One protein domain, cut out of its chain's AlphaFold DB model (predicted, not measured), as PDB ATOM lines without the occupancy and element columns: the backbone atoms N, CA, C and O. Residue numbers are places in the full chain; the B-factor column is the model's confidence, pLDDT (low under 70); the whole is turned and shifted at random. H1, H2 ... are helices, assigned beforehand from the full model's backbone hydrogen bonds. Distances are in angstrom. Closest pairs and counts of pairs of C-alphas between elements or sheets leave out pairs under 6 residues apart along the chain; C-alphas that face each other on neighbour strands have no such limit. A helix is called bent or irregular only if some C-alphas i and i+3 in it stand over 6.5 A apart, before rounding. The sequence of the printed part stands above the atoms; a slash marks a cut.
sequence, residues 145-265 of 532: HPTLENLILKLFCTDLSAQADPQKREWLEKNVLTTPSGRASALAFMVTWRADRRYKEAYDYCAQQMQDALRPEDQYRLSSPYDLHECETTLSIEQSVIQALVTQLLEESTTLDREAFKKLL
ATOM      1  N   HIS A 145     149.069 174.936 209.863       92.94
ATOM      2  CA  HIS A 145     149.808 174.032 208.988       92.94
ATOM      3  C   HIS A 145     149.989 174.714 207.627       92.94
ATOM      4  O   HIS A 145     149.144 174.543 206.745       92.94
ATOM      5  N   PRO A 146     151.026 175.555 207.469       94.38
ATOM      6  CA  PRO A 146     151.196 176.347 206.262       94.38
ATOM      7  C   PRO A 146     151.530 175.458 205.060       94.38
ATOM      8  O   PRO A 146     152.392 174.580 205.133       94.38
ATOM      9  N   THR A 147     150.845 175.698 203.942       95.19
ATOM     10  CA  THR A 147     151.088 175.008 202.670       95.19
ATOM     11  C   THR A 147     151.001 175.987 201.510       95.19
ATOM     12  O   THR A 147     150.310 177.007 201.575       95.19
ATOM     13  N   LEU A 148     151.691 175.664 200.414       95.38
ATOM     14  CA  LEU A 148     151.666 176.495 199.214       95.38
ATOM     15  C   LEU A 148     150.265 176.532 198.586       95.38
ATOM     16  O   LEU A 148     149.813 177.587 198.157       95.38
ATOM     17  N   GLU A 149     149.543 175.413 198.615       95.06
ATOM     18  CA  GLU A 149     148.167 175.309 198.114       95.06
ATOM     19  C   GLU A 149     147.215 176.232 198.874       95.06
ATOM     20  O   GLU A 149     146.440 176.977 198.274       95.06
ATOM     21  N   ASN A 150     147.308 176.237 200.208       95.81
ATOM     22  CA  ASN A 150     146.487 177.111 201.032       95.81
ATOM     23  C   ASN A 150     146.862 178.586 200.840       95.81
ATOM     24  O   ASN A 150     145.972 179.434 200.811       95.81
ATOM     25  N   LEU A 151     148.148 178.904 200.659       97.00
ATOM     26  CA  LEU A 151     148.574 180.256 200.301       97.00
ATOM     27  C   LEU A 151     147.978 180.695 198.958       97.00
ATOM     28  O   LEU A 151     147.394 181.774 198.895       97.00
ATOM     29  N   ILE A 152     148.081 179.870 197.910       97.38
ATOM     30  CA  ILE A 152     147.512 180.159 196.585       97.38
ATOM     31  C   ILE A 152     146.001 180.393 196.705       97.38
ATOM     32  O   ILE A 152     145.504 181.407 196.219       97.38
ATOM     33  N   LEU A 153     145.282 179.529 197.430       96.69
ATOM     34  CA  LEU A 153     143.865 179.729 197.742       96.69
ATOM     35  C   LEU A 153     143.604 181.088 198.386       96.69
ATOM     36  O   LEU A 153     142.744 181.833 197.917       96.69
ATOM     37  N   LYS A 154     144.369 181.452 199.418       96.94
ATOM     38  CA  LYS A 154     144.185 182.739 200.088       96.94
ATOM     39  C   LYS A 154     144.500 183.933 199.191       96.94
ATOM     40  O   LYS A 154     143.791 184.937 199.276       96.94
ATOM     41  N   LEU A 155     145.514 183.842 198.329       97.62
ATOM     42  CA  LEU A 155     145.857 184.888 197.363       97.62
ATOM     43  C   LEU A 155     144.706 185.121 196.381       97.62
ATOM     44  O   LEU A 155     144.231 186.249 196.261       97.62
ATOM     45  N   PHE A 156     144.198 184.059 195.752       97.38
ATOM     46  CA  PHE A 156     143.093 184.163 194.801       97.38
ATOM     47  C   PHE A 156     141.777 184.590 195.462       97.38
ATOM     48  O   PHE A 156     141.084 185.444 194.919       97.38
ATOM     49  N   CYS A 157     141.430 184.064 196.644       96.44
ATOM     50  CA  CYS A 157     140.240 184.519 197.368       96.44
ATOM     51  C   CYS A 157     140.344 185.995 197.766       96.44
ATOM     52  O   CYS A 157     139.348 186.712 197.708       96.44
ATOM     53  N   THR A 158     141.533 186.458 198.161       96.50
ATOM     54  CA  THR A 158     141.769 187.870 198.499       96.50
ATOM     55  C   THR A 158     141.654 188.765 197.267       96.50
ATOM     56  O   THR A 158     141.000 189.802 197.342       96.50
ATOM     57  N   ASP A 159     142.236 188.351 196.139       96.25
ATOM     58  CA  ASP A 159     142.142 189.053 194.853       96.25
ATOM     59  C   ASP A 159     140.693 189.156 194.373       96.25
ATOM     60  O   ASP A 159     140.206 190.251 194.096       96.25
ATOM     61  N   LEU A 160     139.971 188.032 194.388       94.75
ATOM     62  CA  LEU A 160     138.570 187.976 193.992       94.75
ATOM     63  C   LEU A 160     137.682 188.816 194.917       94.75
ATOM     64  O   LEU A 160     136.848 189.578 194.445       94.75
ATOM     65  N   SER A 161     137.873 188.726 196.235       93.56
ATOM     66  CA  SER A 161     137.088 189.488 197.217       93.56
ATOM     67  C   SER A 161     137.285 191.004 197.093       93.56
ATOM     68  O   SER A 161     136.381 191.765 197.445       93.56
ATOM     69  N   ALA A 162     138.452 191.445 196.610       93.12
ATOM     70  CA  ALA A 162     138.749 192.855 196.393       93.12
ATOM     71  C   ALA A 162     138.139 193.411 195.097       93.12
ATOM     72  O   ALA A 162     137.817 194.594 195.066       93.12
ATOM     73  N   GLN A 163     138.002 192.581 194.057       91.12
ATOM     74  CA  GLN A 163     137.553 193.010 192.723       91.12
ATOM     75  C   GLN A 163     136.087 192.673 192.413       91.12
ATOM     76  O   GLN A 163     135.518 193.216 191.470       91.12
ATOM     77  N   ALA A 164     135.489 191.724 193.134       82.88
ATOM     78  CA  ALA A 164     134.109 191.310 192.916       82.88
ATOM     79  C   ALA A 164     133.099 192.223 193.626       82.88
ATOM     80  O   ALA A 164     133.450 193.015 194.500       82.88
ATOM     81  N   ASP A 165     131.819 192.040 193.285       81.00
ATOM     82  CA  ASP A 165     130.690 192.740 193.901       81.00
ATOM     83  C   ASP A 165     130.764 192.670 195.444       81.00
ATOM     84  O   ASP A 165     130.670 191.572 196.022       81.00
ATOM     85  N   PRO A 166     130.897 193.821 196.136       76.75
ATOM     86  CA  PRO A 166     130.972 193.877 197.590       76.75
ATOM     87  C   PRO A 166     129.786 193.223 198.304       76.75
ATOM     88  O   PRO A 166     129.941 192.796 199.448       76.75
ATOM     89  N   GLN A 167     128.621 193.133 197.654       80.31
ATOM     90  CA  GLN A 167     127.414 192.520 198.213       80.31
ATOM     91  C   GLN A 167     127.443 190.985 198.168       80.31
ATOM     92  O   GLN A 167     126.670 190.339 198.870       80.31
ATOM     93  N   LYS A 168     128.336 190.381 197.373       82.81
ATOM     94  CA  LYS A 168     128.394 188.928 197.129       82.81
ATOM     95  C   LYS A 168     129.747 188.310 197.489       82.81
ATOM     96  O   LYS A 168     130.187 187.353 196.854       82.81
ATOM     97  N   ARG A 169     130.434 188.849 198.501       83.88
ATOM     98  CA  ARG A 169     131.776 188.384 198.914       83.88
ATOM     99  C   ARG A 169     131.816 187.540 200.189       83.88
ATOM    100  O   ARG A 169     132.880 187.028 200.522       83.88
ATOM    101  N   GLU A 170     130.691 187.372 200.885       86.75
ATOM    102  CA  GLU A 170     130.623 186.668 202.182       86.75
ATOM    103  C   GLU A 170     131.189 185.239 202.112       86.75
ATOM    104  O   GLU A 170     131.889 184.777 203.012       86.75
ATOM    105  N   TRP A 171     130.958 184.548 200.993       90.69
ATOM    106  CA  TRP A 171     131.425 183.178 200.777       90.69
ATOM    107  C   TRP A 171     132.961 183.048 200.690       90.69
ATOM    108  O   TRP A 171     133.492 181.955 200.889       90.69
ATOM    109  N   LEU A 172     133.687 184.152 200.461       91.94
ATOM    110  CA  LEU A 172     135.153 184.191 200.396       91.94
ATOM    111  C   LEU A 172     135.815 184.516 201.740       91.94
ATOM    112  O   LEU A 172     137.003 184.244 201.907       91.94
ATOM    113  N   GLU A 173     135.085 185.077 202.707       86.75
ATOM    114  CA  GLU A 173     135.668 185.719 203.898       86.75
ATOM    115  C   GLU A 173     136.535 184.787 204.755       86.75
ATOM    116  O   GLU A 173     137.517 185.220 205.356       86.75
ATOM    117  N   LYS A 174     136.231 183.486 204.778       88.81
ATOM    118  CA  LYS A 174     137.039 182.496 205.514       88.81
ATOM    119  C   LYS A 174     138.411 182.252 204.880       88.81
ATOM    120  O   LYS A 174     139.348 181.829 205.558       88.81
ATOM    121  N   ASN A 175     138.530 182.522 203.585       93.06
ATOM    122  CA  ASN A 175     139.715 182.240 202.791       93.06
ATOM    123  C   ASN A 175     140.485 183.502 202.397       93.06
ATOM    124  O   ASN A 175     141.545 183.378 201.806       93.06
ATOM    125  N   VAL A 176     140.047 184.709 202.759       94.56
ATOM    126  CA  VAL A 176     140.868 185.908 202.534       94.56
ATOM    127  C   VAL A 176     141.987 186.034 203.571       94.56
ATOM    128  O   VAL A 176     141.922 185.487 204.678       94.56
ATOM    129  N   LEU A 177     143.029 186.787 203.226       94.50
ATOM    130  CA  LEU A 177     144.026 187.245 204.190       94.50
ATOM    131  C   LEU A 177     143.371 188.214 205.180       94.50
ATOM    132  O   LEU A 177     142.498 189.003 204.815       94.50
ATOM    133  N   THR A 178     143.748 188.144 206.453       90.50
ATOM    134  CA  THR A 178     143.054 188.863 207.535       90.50
ATOM    135  C   THR A 178     143.614 190.262 207.769       90.50
ATOM    136  O   THR A 178     142.862 191.175 208.109       90.50
ATOM    137  N   THR A 179     144.918 190.459 207.560       93.50
ATOM    138  CA  THR A 179     145.585 191.735 207.831       93.50
ATOM    139  C   THR A 179     145.444 192.708 206.650       93.50
ATOM    140  O   THR A 179     145.585 192.298 205.495       93.50
ATOM    141  N   PRO A 180     145.207 194.014 206.891       93.44
ATOM    142  CA  PRO A 180     145.136 195.004 205.814       93.44
ATOM    143  C   PRO A 180     146.422 195.095 204.980       93.44
ATOM    144  O   PRO A 180     146.351 195.179 203.756       93.44
ATOM    145  N   SER A 181     147.592 195.033 205.627       94.31
ATOM    146  CA  SER A 181     148.887 195.021 204.938       94.31
ATOM    147  C   SER A 181     149.065 193.768 204.085       94.31
ATOM    148  O   SER A 181     149.460 193.882 202.932       94.31
ATOM    149  N   GLY A 182     148.702 192.591 204.604       95.06
ATOM    150  CA  GLY A 182     148.777 191.336 203.859       95.06
ATOM    151  C   GLY A 182     147.870 191.323 202.632       95.06
ATOM    152  O   GLY A 182     148.298 190.915 201.556       95.06
ATOM    153  N   ARG A 183     146.647 191.862 202.753       95.50
ATOM    154  CA  ARG A 183     145.752 192.057 201.600       95.50
ATOM    155  C   ARG A 183     146.389 192.952 200.540       95.50
ATOM    156  O   ARG A 183     146.388 192.582 199.374       95.50
ATOM    157  N   ALA A 184     146.959 194.092 200.933       96.38
ATOM    158  CA  ALA A 184     147.622 194.994 199.993       96.38
ATOM    159  C   ALA A 184     148.817 194.322 199.288       96.38
ATOM    160  O   ALA A 184     148.923 194.408 198.065       96.38
ATOM    161  N   SER A 185     149.664 193.601 200.031       96.62
ATOM    162  CA  SER A 185     150.789 192.841 199.468       96.62
ATOM    163  C   SER A 185     150.324 191.750 198.500       96.62
ATOM    164  O   SER A 185     150.895 191.597 197.424       96.62
ATOM    165  N   ALA A 186     149.264 191.012 198.841       96.19
ATOM    166  CA  ALA A 186     148.693 189.990 197.969       96.19
ATOM    167  C   ALA A 186     148.131 190.576 196.673       96.19
ATOM    168  O   ALA A 186     148.407 190.045 195.602       96.19
ATOM    169  N   LEU A 187     147.399 191.691 196.743       96.56
ATOM    170  CA  LEU A 187     146.880 192.365 195.551       96.56
ATOM    171  C   LEU A 187     148.014 192.867 194.649       96.56
ATOM    172  O   LEU A 187     147.964 192.665 193.437       96.56
ATOM    173  N   ALA A 188     149.067 193.450 195.231       97.19
ATOM    174  CA  ALA A 188     150.251 193.861 194.481       97.19
ATOM    175  C   ALA A 188     150.934 192.664 193.798       97.19
ATOM    176  O   ALA A 188     151.242 192.725 192.608       97.19
ATOM    177  N   PHE A 189     151.093 191.548 194.515       97.69
ATOM    178  CA  PHE A 189     151.644 190.314 193.960       97.69
ATOM    179  C   PHE A 189     150.798 189.769 192.801       97.69
ATOM    180  O   PHE A 189     151.350 189.421 191.762       97.69
ATOM    181  N   MET A 190     149.469 189.744 192.935       97.81
ATOM    182  CA  MET A 190     148.559 189.245 191.897       97.81
ATOM    183  C   MET A 190     148.579 190.116 190.634       97.81
ATOM    184  O   MET A 190     148.564 189.589 189.520       97.81
ATOM    185  N   VAL A 191     148.687 191.441 190.783       96.69
ATOM    186  CA  VAL A 191     148.888 192.368 189.655       96.69
ATOM    187  C   VAL A 191     150.218 192.090 188.953       96.69
ATOM    188  O   VAL A 191     150.245 191.954 187.729       96.69
ATOM    189  N   THR A 192     151.311 191.944 189.709       96.69
ATOM    190  CA  THR A 192     152.629 191.595 189.155       96.69
ATOM    191  C   THR A 192     152.600 190.241 188.447       96.69
ATOM    192  O   THR A 192     153.150 190.112 187.354       96.69
ATOM    193  N   TRP A 193     151.913 189.246 189.016       97.19
ATOM    194  CA  TRP A 193     151.776 187.915 188.426       97.19
ATOM    195  C   TRP A 193     151.085 187.975 187.062       97.19
ATOM    196  O   TRP A 193     151.609 187.448 186.083       97.19
ATOM    197  N   ARG A 194     149.953 188.680 186.966       96.00
ATOM    198  CA  ARG A 194     149.237 188.870 185.696       96.00
ATOM    199  C   ARG A 194     150.049 189.668 184.670       96.00
ATOM    200  O   ARG A 194     149.948 189.410 183.471       96.00
ATOM    201  N   ALA A 195     150.851 190.634 185.114       95.19
ATOM    202  CA  ALA A 195     151.654 191.470 184.222       95.19
ATOM    203  C   ALA A 195     152.860 190.724 183.616       95.19
ATOM    204  O   ALA A 195     153.274 191.025 182.492       95.19
ATOM    205  N   ASP A 196     153.427 189.751 184.333       95.12
ATOM    206  CA  ASP A 196     154.638 189.053 183.912       95.12
ATOM    207  C   ASP A 196     154.348 187.788 183.090       95.12
ATOM    208  O   ASP A 196     153.958 186.733 183.597       95.12
ATOM    209  N   ARG A 197     154.629 187.863 181.784       93.88
ATOM    210  CA  ARG A 197     154.402 186.759 180.838       93.88
ATOM    211  C   ARG A 197     155.212 185.502 181.138       93.88
ATOM    212  O   ARG A 197     154.792 184.432 180.704       93.88
ATOM    213  N   ARG A 198     156.317 185.603 181.889       95.06
ATOM    214  CA  ARG A 198     157.110 184.437 182.316       95.06
ATOM    215  C   ARG A 198     156.296 183.489 183.196       95.06
ATOM    216  O   ARG A 198     156.508 182.286 183.137       95.06
ATOM    217  N   TYR A 199     155.349 184.027 183.968       95.19
ATOM    218  CA  TYR A 199     154.557 183.276 184.945       95.19
ATOM    219  C   TYR A 199     153.107 183.039 184.496       95.19
ATOM    220  O   TYR A 199     152.289 182.561 185.286       95.19
ATOM    221  N   LYS A 200     152.794 183.322 183.221       95.81
ATOM    222  CA  LYS A 200     151.462 183.143 182.622       95.81
ATOM    223  C   LYS A 200     150.934 181.720 182.806       95.81
ATOM    224  O   LYS A 200     149.790 181.530 183.194       95.81
ATOM    225  N   GLU A 201     151.745 180.708 182.504       95.75
ATOM    226  CA  GLU A 201     151.294 179.310 182.572       95.75
ATOM    227  C   GLU A 201     150.963 178.870 183.997       95.75
ATOM    228  O   GLU A 201     150.002 178.124 184.199       95.75
ATOM    229  N   ALA A 202     151.732 179.359 184.972       96.75
ATOM    230  CA  ALA A 202     151.469 179.126 186.381       96.75
ATOM    231  C   ALA A 202     150.183 179.838 186.827       96.75
ATOM    232  O   ALA A 202     149.352 179.223 187.492       96.75
ATOM    233  N   TYR A 203     149.979 181.096 186.409       98.00
ATOM    234  CA  TYR A 203     148.749 181.833 186.710       98.00
ATOM    235  C   TYR A 203     147.523 181.129 186.128       98.00
ATOM    236  O   TYR A 203     146.575 180.859 186.856       98.00
ATOM    237  N   ASP A 204     147.554 180.791 184.834       97.50
ATOM    238  CA  ASP A 204     146.446 180.128 184.140       97.50
ATOM    239  C   ASP A 204     146.070 178.807 184.823       97.50
ATOM    240  O   ASP A 204     144.887 178.516 184.989       97.50
ATOM    241  N   TYR A 205     147.069 178.024 185.242       97.44
ATOM    242  CA  TYR A 205     146.840 176.774 185.960       97.44
ATOM    243  C   TYR A 205     146.189 177.010 187.327       97.44
ATOM    244  O   TYR A 205     145.144 176.431 187.618       97.44
ATOM    245  N   CYS A 206     146.767 177.884 188.158       97.88
ATOM    246  CA  CYS A 206     146.226 178.173 189.486       97.88
ATOM    247  C   CYS A 206     144.827 178.802 189.414       97.88
ATOM    248  O   CYS A 206     143.959 178.446 190.209       97.88
ATOM    249  N   ALA A 207     144.580 179.681 188.440       97.75
ATOM    250  CA  ALA A 207     143.270 180.273 188.200       97.75
ATOM    251  C   ALA A 207     142.229 179.217 187.803       97.75
ATOM    252  O   ALA A 207     141.096 179.291 188.276       97.75
ATOM    253  N   GLN A 208     142.606 178.222 186.990       97.31
ATOM    254  CA  GLN A 208     141.723 177.105 186.640       97.31
ATOM    255  C   GLN A 208     141.411 176.230 187.859       97.31
ATOM    256  O   GLN A 208     140.246 175.951 188.120       97.31
ATOM    257  N   GLN A 209     142.422 175.861 188.652       96.19
ATOM    258  CA  GLN A 209     142.205 175.106 189.893       96.19
ATOM    259  C   GLN A 209     141.274 175.857 190.851       96.19
ATOM    260  O   GLN A 209     140.380 175.273 191.462       96.19
ATOM    261  N   MET A 210     141.452 177.176 190.950       95.31
ATOM    262  CA  MET A 210     140.599 178.014 191.778       95.31
ATOM    263  C   MET A 210     139.165 178.078 191.261       95.31
ATOM    264  O   MET A 210     138.222 178.030 192.047       95.31
ATOM    265  N   GLN A 211     138.997 178.182 189.947       95.62
ATOM    266  CA  GLN A 211     137.694 178.140 189.304       95.62
ATOM    267  C   GLN A 211     136.973 176.823 189.610       95.62
ATOM    268  O   GLN A 211     135.821 176.859 190.030       95.62
ATOM    269  N   ASP A 212     137.651 175.684 189.482       95.50
ATOM    270  CA  ASP A 212     137.048 174.372 189.733       95.50
ATOM    271  C   ASP A 212     136.661 174.195 191.214       95.50
ATOM    272  O   ASP A 212     135.606 173.640 191.529       95.50
ATOM    273  N   ALA A 213     137.486 174.713 192.131       93.62
ATOM    274  CA  ALA A 213     137.258 174.612 193.570       93.62
ATOM    275  C   ALA A 213     136.167 175.564 194.089       93.62
ATOM    276  O   ALA A 213     135.383 175.193 194.963       93.62
ATOM    277  N   LEU A 214     136.138 176.804 193.593       92.62
ATOM    278  CA  LEU A 214     135.276 177.868 194.116       92.62
ATOM    279  C   LEU A 214     134.000 178.086 193.301       92.62
ATOM    280  O   LEU A 214     133.023 178.600 193.843       92.62
ATOM    281  N   ARG A 215     134.021 177.731 192.011       94.19
ATOM    282  CA  ARG A 215     132.936 177.939 191.041       94.19
ATOM    283  C   ARG A 215     132.358 179.362 191.090       94.19
ATOM    284  O   ARG A 215     131.153 179.533 191.297       94.19
ATOM    285  N   PRO A 216     133.196 180.414 190.947       92.25
ATOM    286  CA  PRO A 216     132.747 181.799 191.092       92.25
ATOM    287  C   PRO A 216     131.655 182.182 190.080       92.25
ATOM    288  O   PRO A 216     130.825 183.038 190.376       92.25
ATOM    289  N   GLU A 217     131.595 181.519 188.924       90.94
ATOM    290  CA  GLU A 217     130.524 181.691 187.942       90.94
ATOM    291  C   GLU A 217     129.128 181.439 188.521       90.94
ATOM    292  O   GLU A 217     128.197 182.160 188.176       90.94
ATOM    293  N   ASP A 218     128.968 180.495 189.454       92.19
ATOM    294  CA  ASP A 218     127.668 180.227 190.079       92.19
ATOM    295  C   ASP A 218     127.234 181.387 190.991       92.19
ATOM    296  O   ASP A 218     126.048 181.707 191.077       92.19
ATOM    297  N   GLN A 219     128.195 182.043 191.648       91.31
ATOM    298  CA  GLN A 219     127.947 183.146 192.586       91.31
ATOM    299  C   GLN A 219     127.623 184.455 191.856       91.31
ATOM    300  O   GLN A 219     126.786 185.248 192.302       91.31
ATOM    301  N   TYR A 220     128.262 184.674 190.703       89.50
ATOM    302  CA  TYR A 220     128.154 185.914 189.932       89.50
ATOM    303  C   TYR A 220     127.280 185.799 188.678       89.50
ATOM    304  O   TYR A 220     127.116 186.789 187.971       89.50
ATOM    305  N   ARG A 221     126.644 184.647 188.428       85.38
ATOM    306  CA  ARG A 221     125.792 184.408 187.247       85.38
ATOM    307  C   ARG A 221     124.728 185.482 187.000       85.38
ATOM    308  O   ARG A 221     124.395 185.761 185.856       85.38
ATOM    309  N   LEU A 222     124.156 186.026 188.074       86.00
ATOM    310  CA  LEU A 222     123.102 187.050 188.034       86.00
ATOM    311  C   LEU A 222     123.627 188.458 188.346       86.00
ATOM    312  O   LEU A 222     122.836 189.361 188.606       86.00
ATOM    313  N   SER A 223     124.943 188.640 188.440       88.25
ATOM    314  CA  SER A 223     125.526 189.965 188.637       88.25
ATOM    315  C   SER A 223     125.512 190.754 187.336       88.25
ATOM    316  O   SER A 223     125.620 190.198 186.244       88.25
ATOM    317  N   SER A 224     125.408 192.073 187.471       90.62
ATOM    318  CA  SER A 224     125.609 192.980 186.352       90.62
ATOM    319  C   SER A 224     127.045 192.841 185.829       90.62
ATOM    320  O   SER A 224     127.977 192.797 186.640       90.62
ATOM    321  N   PRO A 225     127.278 192.835 184.503       92.81
ATOM    322  CA  PRO A 225     128.638 192.824 183.968       92.81
ATOM    323  C   PRO A 225     129.422 194.084 184.377       92.81
ATOM    324  O   PRO A 225     130.646 194.044 184.472       92.81
ATOM    325  N   TYR A 226     128.721 195.182 184.685       93.19
ATOM    326  CA  TYR A 226     129.312 196.434 185.165       93.19
ATOM    327  C   TYR A 226     129.797 196.351 186.617       93.19
ATOM    328  O   TYR A 226     130.770 197.016 186.950       93.19
ATOM    329  N   ASP A 227     129.197 195.503 187.459       91.56
ATOM    330  CA  ASP A 227     129.650 195.303 188.847       91.56
ATOM    331  C   ASP A 227     130.920 194.437 188.914       91.56
ATOM    332  O   ASP A 227     131.629 194.430 189.916       91.56
ATOM    333  N   LEU A 228     131.220 193.702 187.839       92.12
ATOM    334  CA  LEU A 228     132.386 192.823 187.714       92.12
ATOM    335  C   LEU A 228     133.508 193.439 186.869       92.12
ATOM    336  O   LEU A 228     134.452 192.740 186.497       92.12
ATOM    337  N   HIS A 229     133.419 194.730 186.535       92.06
ATOM    338  CA  HIS A 229     134.307 195.355 185.555       92.06
ATOM    339  C   HIS A 229     135.795 195.269 185.942       92.06
ATOM    340  O   HIS A 229     136.639 195.011 185.076       92.06
ATOM    341  N   GLU A 230     136.120 195.378 187.237       91.44
ATOM    342  CA  GLU A 230     137.494 195.252 187.742       91.44
ATOM    343  C   GLU A 230     137.992 193.803 187.788       91.44
ATOM    344  O   GLU A 230     139.204 193.591 187.721       91.44
ATOM    345  N   CYS A 231     137.078 192.827 187.848       93.00
ATOM    346  CA  CYS A 231     137.363 191.441 188.200       93.00
ATOM    347  C   CYS A 231     137.984 190.631 187.055       93.00
ATOM    348  O   CYS A 231     137.318 190.287 186.077       93.00
ATOM    349  N   GLU A 232     139.266 190.296 187.184       94.75
ATOM    350  CA  GLU A 232     140.033 189.507 186.206       94.75
ATOM    351  C   GLU A 232     140.696 188.258 186.814       94.75
ATOM    352  O   GLU A 232     141.545 187.621 186.187       94.75
ATOM    353  N   THR A 233     140.297 187.880 188.033       95.31
ATOM    354  CA  THR A 233     140.917 186.794 188.804       95.31
ATOM    355  C   THR A 233     140.837 185.432 188.103       95.31
ATOM    356  O   THR A 233     141.857 184.753 187.988       95.31
ATOM    357  N   THR A 234     139.665 185.030 187.594       95.50
ATOM    358  CA  THR A 234     139.466 183.733 186.916       95.50
ATOM    359  C   THR A 234     138.878 183.889 185.517       95.50
ATOM    360  O   THR A 234     138.224 184.885 185.200       95.50
ATOM    361  N   LEU A 235     139.087 182.871 184.679       95.38
ATOM    362  CA  LEU A 235     138.549 182.836 183.323       95.38
ATOM    363  C   LEU A 235     137.017 182.717 183.308       95.38
ATOM    364  O   LEU A 235     136.370 183.318 182.453       95.38
ATOM    365  N   SER A 236     136.418 181.979 184.246       94.62
ATOM    366  CA  SER A 236     134.957 181.838 184.315       94.62
ATOM    367  C   SER A 236     134.227 183.143 184.614       94.62
ATOM    368  O   SER A 236     133.096 183.329 184.162       94.62
ATOM    369  N   ILE A 237     134.867 184.088 185.308       94.12
ATOM    370  CA  ILE A 237     134.312 185.434 185.490       94.12
ATOM    371  C   ILE A 237     134.341 186.199 184.168       94.12
ATOM    372  O   ILE A 237     133.335 186.801 183.807       94.12
ATOM    373  N   GLU A 238     135.436 186.114 183.404       95.38
ATOM    374  CA  GLU A 238     135.502 186.691 182.051       95.38
ATOM    375  C   GLU A 238     134.369 186.149 181.165       95.38
ATOM    376  O   GLU A 238     133.664 186.908 180.503       95.38
ATOM    377  N   GLN A 239     134.142 184.833 181.204       94.50
ATOM    378  CA  GLN A 239     133.053 184.187 180.470       94.50
ATOM    379  C   GLN A 239     131.674 184.645 180.966       94.50
ATOM    380  O   GLN A 239     130.792 184.901 180.151       94.50
ATOM    381  N   SER A 240     131.493 184.807 182.280       92.94
ATOM    382  CA  SER A 240     130.236 185.284 182.877       92.94
ATOM    383  C   SER A 240     129.909 186.716 182.446       92.94
ATOM    384  O   SER A 240     128.765 187.004 182.098       92.94
ATOM    385  N   VAL A 241     130.914 187.600 182.405       95.00
ATOM    386  CA  VAL A 241     130.776 188.977 181.900       95.00
ATOM    387  C   VAL A 241     130.367 188.970 180.430       95.00
ATOM    388  O   VAL A 241     129.388 189.618 180.073       95.00
ATOM    389  N   ILE A 242     131.058 188.199 179.583       95.56
ATOM    390  CA  ILE A 242     130.704 188.063 178.161       95.56
ATOM    391  C   ILE A 242     129.262 187.583 178.007       95.56
ATOM    392  O   ILE A 242     128.505 188.145 177.220       95.56
ATOM    393  N   GLN A 243     128.864 186.563 178.764       93.62
ATOM    394  CA  GLN A 243     127.536 185.973 178.643       93.62
ATOM    395  C   GLN A 243     126.439 186.942 179.093       93.62
ATOM    396  O   GLN A 243     125.413 187.048 178.427       93.62
ATOM    397  N   ALA A 244     126.685 187.714 180.155       93.38
ATOM    398  CA  ALA A 244     125.789 188.780 180.585       93.38
ATOM    399  C   ALA A 244     125.676 189.905 179.539       93.38
ATOM    400  O   ALA A 244     124.579 190.409 179.306       93.38
ATOM    401  N   LEU A 245     126.770 190.262 178.855       95.25
ATOM    402  CA  LEU A 245     126.747 191.235 177.753       95.25
ATOM    403  C   LEU A 245     125.982 190.706 176.534       95.25
ATOM    404  O   LEU A 245     125.215 191.453 175.932       95.25
ATOM    405  N   VAL A 246     126.143 189.424 176.191       94.88
ATOM    406  CA  VAL A 246     125.344 188.764 175.145       94.88
ATOM    407  C   VAL A 246     123.860 188.820 175.497       94.88
ATOM    408  O   VAL A 246     123.058 189.225 174.661       94.88
ATOM    409  N   THR A 247     123.484 188.462 176.730       93.00
ATOM    410  CA  THR A 247     122.093 188.566 177.193       93.00
ATOM    411  C   THR A 247     121.585 190.001 177.093       93.00
ATOM    412  O   THR A 247     120.523 190.213 176.520       93.00
ATOM    413  N   GLN A 248     122.367 190.983 177.546       93.12
ATOM    414  CA  GLN A 248     121.996 192.397 177.475       93.12
ATOM    415  C   GLN A 248     121.754 192.878 176.033       93.12
ATOM    416  O   GLN A 248     120.852 193.674 175.804       93.12
ATOM    417  N   LEU A 249     122.534 192.405 175.051       94.12
ATOM    418  CA  LEU A 249     122.334 192.750 173.636       94.12
ATOM    419  C   LEU A 249     121.093 192.086 173.020       94.12
ATOM    420  O   LEU A 249     120.539 192.617 172.062       94.12
ATOM    421  N   LEU A 250     120.676 190.930 173.538       92.69
ATOM    422  CA  LEU A 250     119.501 190.196 173.061       92.69
ATOM    423  C   LEU A 250     118.190 190.676 173.701       92.69
ATOM    424  O   LEU A 250     117.110 190.329 173.223       92.69
ATOM    425  N   GLU A 251     118.254 191.458 174.779       88.62
ATOM    426  CA  GLU A 251     117.074 192.040 175.411       88.62
ATOM    427  C   GLU A 251     116.520 193.209 174.580       88.62
ATOM    428  O   GLU A 251     117.062 194.310 174.555       88.62
ATOM    429  N   GLU A 252     115.381 192.990 173.919       68.44
ATOM    430  CA  GLU A 252     114.718 194.003 173.083       68.44
ATOM    431  C   GLU A 252     114.130 195.186 173.884       68.44
ATOM    432  O   GLU A 252     113.794 196.224 173.313       68.44
ATOM    433  N   SER A 253     113.963 195.037 175.203       58.72
ATOM    434  CA  SER A 253     113.221 195.968 176.067       58.72
ATOM    435  C   SER A 253     114.084 197.020 176.769       58.72
ATOM    436  O   SER A 253     113.543 197.989 177.311       58.72
ATOM    437  N   THR A 254     115.406 196.862 176.773       58.44
ATOM    438  CA  THR A 254     116.331 197.694 177.548       58.44
ATOM    439  C   THR A 254     117.017 198.715 176.645       58.44
ATOM    440  O   THR A 254     117.692 198.382 175.672       58.44
ATOM    441  N   THR A 255     116.898 200.005 176.979       70.81
ATOM    442  CA  THR A 255     117.775 201.028 176.400       70.81
ATOM    443  C   THR A 255     119.185 200.797 176.936       70.81
ATOM    444  O   THR A 255     119.515 201.249 178.032       70.81
ATOM    445  N   LEU A 256     119.995 200.052 176.185       87.38
ATOM    446  CA  LEU A 256     121.408 199.845 176.476       87.38
ATOM    447  C   LEU A 256     122.109 201.199 176.672       87.38
ATOM    448  O   LEU A 256     122.112 202.035 175.764       87.38
ATOM    449  N   ASP A 257     122.748 201.397 177.828       92.44
ATOM    450  CA  ASP A 257     123.688 202.503 178.008       92.44
ATOM    451  C   ASP A 257     124.945 202.223 177.176       92.44
ATOM    452  O   ASP A 257     125.835 201.455 177.547       92.44
ATOM    453  N   ARG A 258     124.996 202.852 176.003       92.50
ATOM    454  CA  ARG A 258     126.048 202.638 175.011       92.50
ATOM    455  C   ARG A 258     127.412 203.138 175.472       92.50
ATOM    456  O   ARG A 258     128.425 202.614 175.011       92.50
ATOM    457  N   GLU A 259     127.459 204.175 176.305       94.44
ATOM    458  CA  GLU A 259     128.727 204.724 176.792       94.44
ATOM    459  C   GLU A 259     129.316 203.806 177.856       94.44
ATOM    460  O   GLU A 259     130.485 203.422 177.745       94.44
ATOM    461  N   ALA A 260     128.490 203.374 178.813       95.44
ATOM    462  CA  ALA A 260     128.884 202.384 179.808       95.44
ATOM    463  C   ALA A 260     129.333 201.075 179.141       95.44
ATOM    464  O   ALA A 260     130.406 200.562 179.464       95.44
ATOM    465  N   PHE A 261     128.574 200.576 178.159       96.12
ATOM    466  CA  PHE A 261     128.912 199.360 177.416       96.12
ATOM    467  C   PHE A 261     130.273 199.480 176.721       96.12
ATOM    468  O   PHE A 261     131.161 198.660 176.942       96.12
ATOM    469  N   LYS A 262     130.496 200.543 175.932       96.12
ATOM    470  CA  LYS A 262     131.773 200.768 175.226       96.12
ATOM    471  C   LYS A 262     132.956 200.904 176.176       96.12
ATOM    472  O   LYS A 262     134.037 200.383 175.879       96.12
ATOM    473  N   LYS A 263     132.761 201.608 177.294       97.31
ATOM    474  CA  LYS A 263     133.775 201.752 178.339       97.31
ATOM    475  C   LYS A 263     134.135 200.384 178.911       97.31
ATOM    476  O   LYS A 263     135.313 200.040 178.915       97.31
ATOM    477  N   LEU A 264     133.135 199.582 179.279       97.44
ATOM    478  CA  LEU A 264     133.341 198.235 179.799       97.44
ATOM    479  C   LEU A 264     134.108 197.353 178.803       97.44
ATOM    480  O   LEU A 264     135.122 196.781 179.188       97.44
ATOM    481  N   LEU A 265     133.708 197.286 177.523       97.88
ATOM    482  CA  LEU A 265     134.439 196.470 176.536       97.88
ATOM    483  C   LEU A 265     135.917 196.884 176.434       97.88
ATOM    484  O   LEU A 265     136.798 196.031 176.373       97.88
TER     485      LEU A 265
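Overview. This is residues 145 to 265 of the 532 residues of the protein "Cytoplasmic protein" of Klebsiella michiganensis (UniProt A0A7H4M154). Toward one end of an elongated model, H1 packs on H2 and H3, each about perpendicular to it; H5 runs from H3 toward the other end, short H4 packs on its first half, and H6 folds back near it. The 121 printed residues hold six named helices, H1 to H6 in order, and no named strand: all helix. It is compact, with a radius of gyration of the C-alphas of 15.5 A, spanning 54 by 32 by 26 A.

Along the chain. H1, residues 148 to 163, spans 22.7 A from C-alpha 148 at (151.666, 176.495, 199.214). H2 is 180 to 195, 22.8 A; H3, 197 to 214, 24.9 A; H4, 216 to 220, 6.3 A; H5, 235 to 250, 22.9 A. H6, 258 to 265, 10.5 A, ends at C-alpha 265 at (134.439, 196.470, 176.536).

Arrangement. The hub, H3, touches H1 (C-alphas of Leu 153 and Met 210 closest, 7.0 A) and H5 (Gln 211 and Ser 236, 6.8 A). H3 is irregular, C-alphas 198 and 201 being 7.8 A apart; 12 of its 14 O i to N i+4 pairs are within hydrogen-bond range, and in the other helices every pair is. H2 and H3 touch only at the corner.

Size, cuts and confidence. The printed part has no cut. Links H1 to H2 and H4 to H5 are long. Residues 252 to 254 have pLDDT under 70.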